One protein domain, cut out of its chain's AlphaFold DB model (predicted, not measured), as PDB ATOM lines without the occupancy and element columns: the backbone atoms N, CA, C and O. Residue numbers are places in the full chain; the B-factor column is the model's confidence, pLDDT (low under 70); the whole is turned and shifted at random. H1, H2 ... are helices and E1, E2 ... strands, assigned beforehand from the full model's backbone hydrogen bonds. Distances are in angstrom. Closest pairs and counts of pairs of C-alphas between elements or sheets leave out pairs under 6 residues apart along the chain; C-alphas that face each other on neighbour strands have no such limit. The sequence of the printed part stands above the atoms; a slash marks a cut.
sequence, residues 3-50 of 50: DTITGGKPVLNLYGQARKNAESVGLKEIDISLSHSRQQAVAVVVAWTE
ATOM      1  N   ASP A   3      20.686  56.660  88.867       83.31
ATOM      2  CA  ASP A   3      20.137  56.960  90.184       83.31
ATOM      3  C   ASP A   3      19.300  58.236  90.113       83.31
ATOM      4  O   ASP A   3      19.791  59.304  89.741       83.31
ATOM      5  N   THR A   4      18.015  58.137  90.456       80.81
ATOM      6  CA  THR A   4      17.092  59.277  90.500       80.81
ATOM      7  C   THR A   4      16.722  59.615  91.937       80.81
ATOM      8  O   THR A   4      16.070  58.849  92.641       80.81
ATOM      9  N   ILE A   5      17.100  60.815  92.372       76.75
ATOM     10  CA  ILE A   5      16.584  61.409  93.607       76.75
ATOM     11  C   ILE A   5      15.271  62.114  93.251       76.75
ATOM     12  O   ILE A   5      15.209  62.819  92.243       76.75
ATOM     13  N   THR A   6      14.208  61.944  94.044       76.69
ATOM     14  CA  THR A   6      12.930  62.635  93.805       76.69
ATOM     15  C   THR A   6      13.149  64.150  93.733       76.69
ATOM     16  O   THR A   6      13.556  64.767  94.712       76.69
ATOM     17  N   GLY A   7      12.895  64.746  92.563       72.56
ATOM     18  CA  GLY A   7      13.096  66.180  92.306       72.56
ATOM     19  C   GLY A   7      14.537  66.605  91.980       72.56
ATOM     20  O   GLY A   7      14.766  67.784  91.728       72.56
ATOM     21  N   GLY A   8      15.497  65.675  91.961       82.56
ATOM     22  CA  GLY A   8      16.891  65.922  91.590       82.56
ATOM     23  C   GLY A   8      17.215  65.541  90.142       82.56
ATOM     24  O   GLY A   8      16.471  64.816  89.481       82.56
ATOM     25  N   LYS A   9      18.368  66.013  89.652       87.44
ATOM     26  CA  LYS A   9      18.947  65.566  88.377       87.44
ATOM     27  C   LYS A   9      19.360  64.087  88.496       87.44
ATOM     28  O   LYS A   9      19.985  63.741  89.501       87.44
ATOM     29  N   PRO A  10      19.040  63.220  87.517       91.00
ATOM     30  CA  PRO A  10      19.506  61.840  87.538       91.00
ATOM     31  C   PRO A  10      21.036  61.774  87.460       91.00
ATOM     32  O   PRO A  10      21.661  62.551  86.737       91.00
ATOM     33  N   VAL A  11      21.630  60.822  88.173       90.19
ATOM     34  CA  VAL A  11      23.075  60.570  88.178       90.19
ATOM     35  C   VAL A  11      23.360  59.277  87.426       90.19
ATOM     36  O   VAL A  11      22.636  58.296  87.579       90.19
ATOM     37  N   LEU A  12      24.414  59.266  86.606       91.44
ATOM     38  CA  LEU A  12      24.842  58.087  85.859       91.44
ATOM     39  C   LEU A  12      26.172  57.557  86.405       91.44
ATOM     40  O   LEU A  12      27.214  58.186  86.254       91.44
ATOM     41  N   ASN A  13      26.138  56.352  86.967       91.88
ATOM     42  CA  ASN A  13      27.320  55.647  87.450       91.88
ATOM     43  C   ASN A  13      27.741  54.552  86.455       91.88
ATOM     44  O   ASN A  13      26.970  53.630  86.171       91.88
ATOM     45  N   LEU A  14      28.961  54.633  85.914       94.38
ATOM     46  CA  LEU A  14      29.507  53.620  85.003       94.38
ATOM     47  C   LEU A  14      30.360  52.598  85.757       94.38
ATOM     48  O   LEU A  14      31.244  52.946  86.538       94.38
ATOM     49  N   TYR A  15      30.149  51.319  85.452       95.19
ATOM     50  CA  TYR A  15      30.869  50.209  86.072       95.19
ATOM     51  C   TYR A  15      31.422  49.245  85.023       95.19
ATOM     52  O   TYR A  15      30.987  49.234  83.869       95.19
ATOM     53  N   GLY A  16      32.386  48.419  85.438       97.50
ATOM     54  CA  GLY A  16      32.935  47.341  84.616       97.50
ATOM     55  C   GLY A  16      33.377  47.823  83.234       97.50
ATOM     56  O   GLY A  16      34.166  48.760  83.115       97.50
ATOM     57  N   GLN A  17      32.860  47.181  82.185       97.75
ATOM     58  CA  GLN A  17      33.235  47.497  80.808       97.75
ATOM     59  C   GLN A  17      32.790  48.898  80.366       97.75
ATOM     60  O   GLN A  17      33.524  49.559  79.643       97.75
ATOM     61  N   ALA A  18      31.634  49.383  80.831       95.62
ATOM     62  CA  ALA A  18      31.163  50.722  80.484       95.62
ATOM     63  C   ALA A  18      32.113  51.804  81.021       95.62
ATOM     64  O   ALA A  18      32.428  52.753  80.308       95.62
ATOM     65  N   ARG A  19      32.634  51.610  82.241       96.38
ATOM     66  CA  ARG A  19      33.647  52.500  82.821       96.38
ATOM     67  C   ARG A  19      34.947  52.470  82.020       96.38
ATOM     68  O   ARG A  19      35.433  53.521  81.630       96.38
ATOM     69  N   LYS A  20      35.454  51.272  81.702       97.69
ATOM     70  CA  LYS A  20      36.673  51.103  80.889       97.69
ATOM     71  C   LYS A  20      36.555  51.784  79.525       97.69
ATOM     72  O   LYS A  20      37.504  52.408  79.067       97.69
ATOM     73  N   ASN A  21      35.393  51.675  78.886       95.44
ATOM     74  CA  ASN A  21      35.146  52.311  77.597       95.44
ATOM     75  C   ASN A  21      35.159  53.841  77.723       95.44
ATOM     76  O   ASN A  21      35.833  54.497  76.935       95.44
ATOM     77  N   ALA A  22      34.476  54.398  78.729       95.06
ATOM     78  CA  ALA A  22      34.476  55.836  78.994       95.06
ATOM     79  C   ALA A  22      35.890  56.370  79.289       95.06
ATOM     80  O   ALA A  22      36.304  57.372  78.710       95.06
ATOM     81  N   GLU A  23      36.664  55.655  80.109       95.06
ATOM     82  CA  GLU A  23      38.065  55.983  80.401       95.06
ATOM     83  C   GLU A  23      38.930  55.938  79.128       95.06
ATOM     84  O   GLU A  23      39.733  56.839  78.899       95.06
ATOM     85  N   SER A  24      38.734  54.935  78.262       96.31
ATOM     86  CA  SER A  24      39.532  54.769  77.036       96.31
ATOM     87  C   SER A  24      39.342  55.882  76.004       96.31
ATOM     88  O   SER A  24      40.234  56.110  75.193       96.31
ATOM     89  N   VAL A  25      38.198  56.575  76.040       94.88
ATOM     90  CA  VAL A  25      37.878  57.693  75.137       94.88
ATOM     91  C   VAL A  25      38.017  59.058  75.816       94.88
ATOM     92  O   VAL A  25      37.597  60.060  75.250       94.88
ATOM     93  N   GLY A  26      38.580  59.112  77.030       95.69
ATOM     94  CA  GLY A  26      38.807  60.372  77.744       95.69
ATOM     95  C   GLY A  26      37.523  61.090  78.168       95.69
ATOM     96  O   GLY A  26      37.517  62.311  78.287       95.69
ATOM     97  N   LEU A  27      36.433  60.353  78.386       94.88
ATOM     98  CA  LEU A  27      35.140  60.911  78.775       94.88
ATOM     99  C   LEU A  27      35.220  61.513  80.192       94.88
ATOM    100  O   LEU A  27      35.598  60.817  81.136       94.88
ATOM    101  N   LYS A  28      34.868  62.794  80.347       91.62
ATOM    102  CA  LYS A  28      35.014  63.537  81.616       91.62
ATOM    103  C   LYS A  28      33.698  63.779  82.327       91.62
ATOM    104  O   LYS A  28      33.624  63.644  83.545       91.62
ATOM    105  N   GLU A  29      32.674  64.128  81.567       92.50
ATOM    106  CA  GLU A  29      31.374  64.497  82.107       92.50
ATOM    107  C   GLU A  29      30.271  63.849  81.281       92.50
ATOM    108  O   GLU A  29      30.376  63.756  80.055       92.50
ATOM    109  N   ILE A  30      29.227  63.379  81.967       93.88
ATOM    110  CA  ILE A  30      28.026  62.822  81.351       93.88
ATOM    111  C   ILE A  30      26.812  63.376  82.068       93.88
ATOM    112  O   ILE A  30      26.669  63.199  83.277       93.88
ATOM    113  N   ASP A  31      25.897  63.928  81.283       93.94
ATOM    114  CA  ASP A  31      24.608  64.395  81.749       93.94
ATOM    115  C   ASP A  31      23.474  63.656  81.061       93.94
ATOM    116  O   ASP A  31      23.513  63.377  79.862       93.94
ATOM    117  N   ILE A  32      22.439  63.350  81.840       93.88
ATOM    118  CA  ILE A  32      21.264  62.622  81.380       93.88
ATOM    119  C   ILE A  32      19.983  63.335  81.814       93.88
ATOM    120  O   ILE A  32      19.853  63.811  82.943       93.88
ATOM    121  N   SER A  33      19.012  63.371  80.907       93.50
ATOM    122  CA  SER A  33      17.632  63.758  81.183       93.50
ATOM    123  C   SER A  33      16.704  62.594  80.867       93.50
ATOM    124  O   SER A  33      16.847  61.947  79.826       93.50
ATOM    125  N   LEU A  34      15.759  62.329  81.767       92.69
ATOM    126  CA  LEU A  34      14.760  61.273  81.637       92.69
ATOM    127  C   LEU A  34      13.369  61.898  81.571       92.69
ATOM    128  O   LEU A  34      13.025  62.746  82.392       92.69
ATOM    129  N   SER A  35      12.548  61.443  80.630       92.25
ATOM    130  CA  SER A  35      11.139  61.821  80.540       92.25
ATOM    131  C   SER A  35      10.298  60.606  80.177       92.25
ATOM    132  O   SER A  35      10.733  59.732  79.432       92.25
ATOM    133  N   HIS A  36       9.083  60.529  80.710       93.75
ATOM    134  CA  HIS A  36       8.167  59.439  80.405       93.75
ATOM    135  C   HIS A  36       6.712  59.910  80.357       93.75
ATOM    136  O   HIS A  36       6.327  60.901  80.979       93.75
ATOM    137  N   SER A  37       5.886  59.138  79.666       95.19
ATOM    138  CA  SER A  37       4.432  59.164  79.737       95.19
ATOM    139  C   SER A  37       3.917  57.743  79.985       95.19
ATOM    140  O   SER A  37       4.691  56.793  80.085       95.19
ATOM    141  N   ARG A  38       2.592  57.562  80.041       95.62
ATOM    142  CA  ARG A  38       1.975  56.231  80.184       95.62
ATOM    143  C   ARG A  38       2.423  55.236  79.100       95.62
ATOM    144  O   ARG A  38       2.392  54.038  79.345       95.62
ATOM    145  N   GLN A  39       2.766  55.721  77.907       97.44
ATOM    146  CA  GLN A  39       2.994  54.879  76.729       97.44
ATOM    147  C   GLN A  39       4.453  54.843  76.270       97.44
ATOM    148  O   GLN A  39       4.811  53.971  75.486       97.44
ATOM    149  N   GLN A  40       5.292  55.778  76.722       96.31
ATOM    150  CA  GLN A  40       6.669  55.894  76.244       96.31
ATOM    151  C   GLN A  40       7.606  56.448  77.310       96.31
ATOM    152  O   GLN A  40       7.192  57.206  78.183       96.31
ATOM    153  N   ALA A  41       8.886  56.116  77.181       96.31
ATOM    154  CA  ALA A  41       9.972  56.712  77.942       96.31
ATOM    155  C   ALA A  41      11.084  57.132  76.978       96.31
ATOM    156  O   ALA A  41      11.334  56.459  75.978       96.31
ATOM    157  N   VAL A  42      11.739  58.246  77.283       96.56
ATOM    158  CA  VAL A  42      12.858  58.791  76.522       96.56
ATOM    159  C   VAL A  42      13.975  59.201  77.473       96.56
ATOM    160  O   VAL A  42      13.731  59.727  78.561       96.56
ATOM    161  N   ALA A  43      15.206  58.962  77.036       95.88
ATOM    162  CA  ALA A  43      16.410  59.442  77.684       95.88
ATOM    163  C   ALA A  43      17.239  60.232  76.668       95.88
ATOM    164  O   ALA A  43      17.412  59.790  75.532       95.88
ATOM    165  N   VAL A  44      17.752  61.386  77.084       96.31
ATOM    166  CA  VAL A  44      18.706  62.187  76.308       96.31
ATOM    167  C   VAL A  44      19.999  62.257  77.101       96.31
ATOM    168  O   VAL A  44      19.963  62.576  78.288       96.31
ATOM    169  N   VAL A  45      21.119  61.946  76.449       95.38
ATOM    170  CA  VAL A  45      22.448  61.910  77.067       95.38
ATOM    171  C   VAL A  45      23.384  62.827  76.295       95.38
ATOM    172  O   VAL A  45      23.435  62.766  75.067       95.38
ATOM    173  N   VAL A  46      24.131  63.651  77.020       95.75
ATOM    174  CA  VAL A  46      25.234  64.454  76.489       95.75
ATOM    175  C   VAL A  46      26.500  64.114  77.260       95.75
ATOM    176  O   VAL A  46      26.441  63.822  78.454       95.75
ATOM    177  N   ALA A  47      27.640  64.111  76.578       94.88
ATOM    178  CA  ALA A  47      28.921  63.818  77.199       94.88
ATOM    179  C   ALA A  47      30.022  64.692  76.607       94.88
ATOM    180  O   ALA A  47      29.973  65.044  75.427       94.88
ATOM    181  N   TRP A  48      31.012  64.999  77.437       95.44
ATOM    182  CA  TRP A  48      32.181  65.783  77.061       95.44
ATOM    183  C   TRP A  48      33.448  64.940  77.187       95.44
ATOM    184  O   TRP A  48      33.648  64.236  78.184       95.44
ATOM    185  N   THR A  49      34.298  65.025  76.169       92.81
ATOM    186  CA  THR A  49      35.653  64.463  76.135       92.81
ATOM    187  C   THR A  49      36.657  65.609  76.064       92.81
ATOM    188  O   THR A  49      36.322  66.685  75.564       92.81
ATOM    189  N   GLU A  50      37.871  65.382  76.560       73.31
ATOM    190  CA  GLU A  50      39.025  66.235  76.226       73.31
ATOM    191  C   GLU A  50      39.501  66.017  74.783       73.31
ATOM    192  O   GLU A  50      39.301  64.896  74.255       73.31
TER     193      GLU A  50
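Overview. This is residues 3 to 50 of the 50 residues of a protein of Syntrophomonadaceae bacterium (UniProt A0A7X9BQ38). A long two-stranded hairpin, E1 and E2, makes the longest axis; the short helix H1 sits near the end where E1 begins, and the turn at the other end sticks out with residues 36 to 41. An unnamed stretch, residues 3 to 15, leads into H1. The 48 printed residues hold one named helix and two named strands in the order H1, E1, E2; the sheet E1 - E2 is antiparallel and the class is mixed. The whole is loose, with a radius of gyration of the C-alphas of 12.8 A and spans of 38 by 21 by 20 A.

Arrangement. Strands E1, residues 27 to 36, and E2, residues 41 to 49, form an antiparallel hairpin, their directions at 167 degrees. N 31 and O 46, and N 33 and O 44, are within hydrogen-bond range, each pair at 2.9 A. Helix H1, residues 16 to 24, and E1 are near each other, with 5 pairs of C-alphas within 10 A; H1 and E2 are apart. In H1 every O i to N i+4 pair is within hydrogen-bond range.

Along the chain. E1 spans 27.1 A, E2 26.9 A and H1 12.5 A from first to last C-alpha. C-alpha 16 begins H1 at (32.935, 47.341, 84.616), and C-alpha 49 ends E2 at (35.653, 64.463, 76.135).

Size, cuts and confidence. The C-alphas farthest apart, of Arg 38 and Glu 50, are 38.6 A apart. The printed part has no cut, both links are tight, and no printed residue is under 70 in pLDDT.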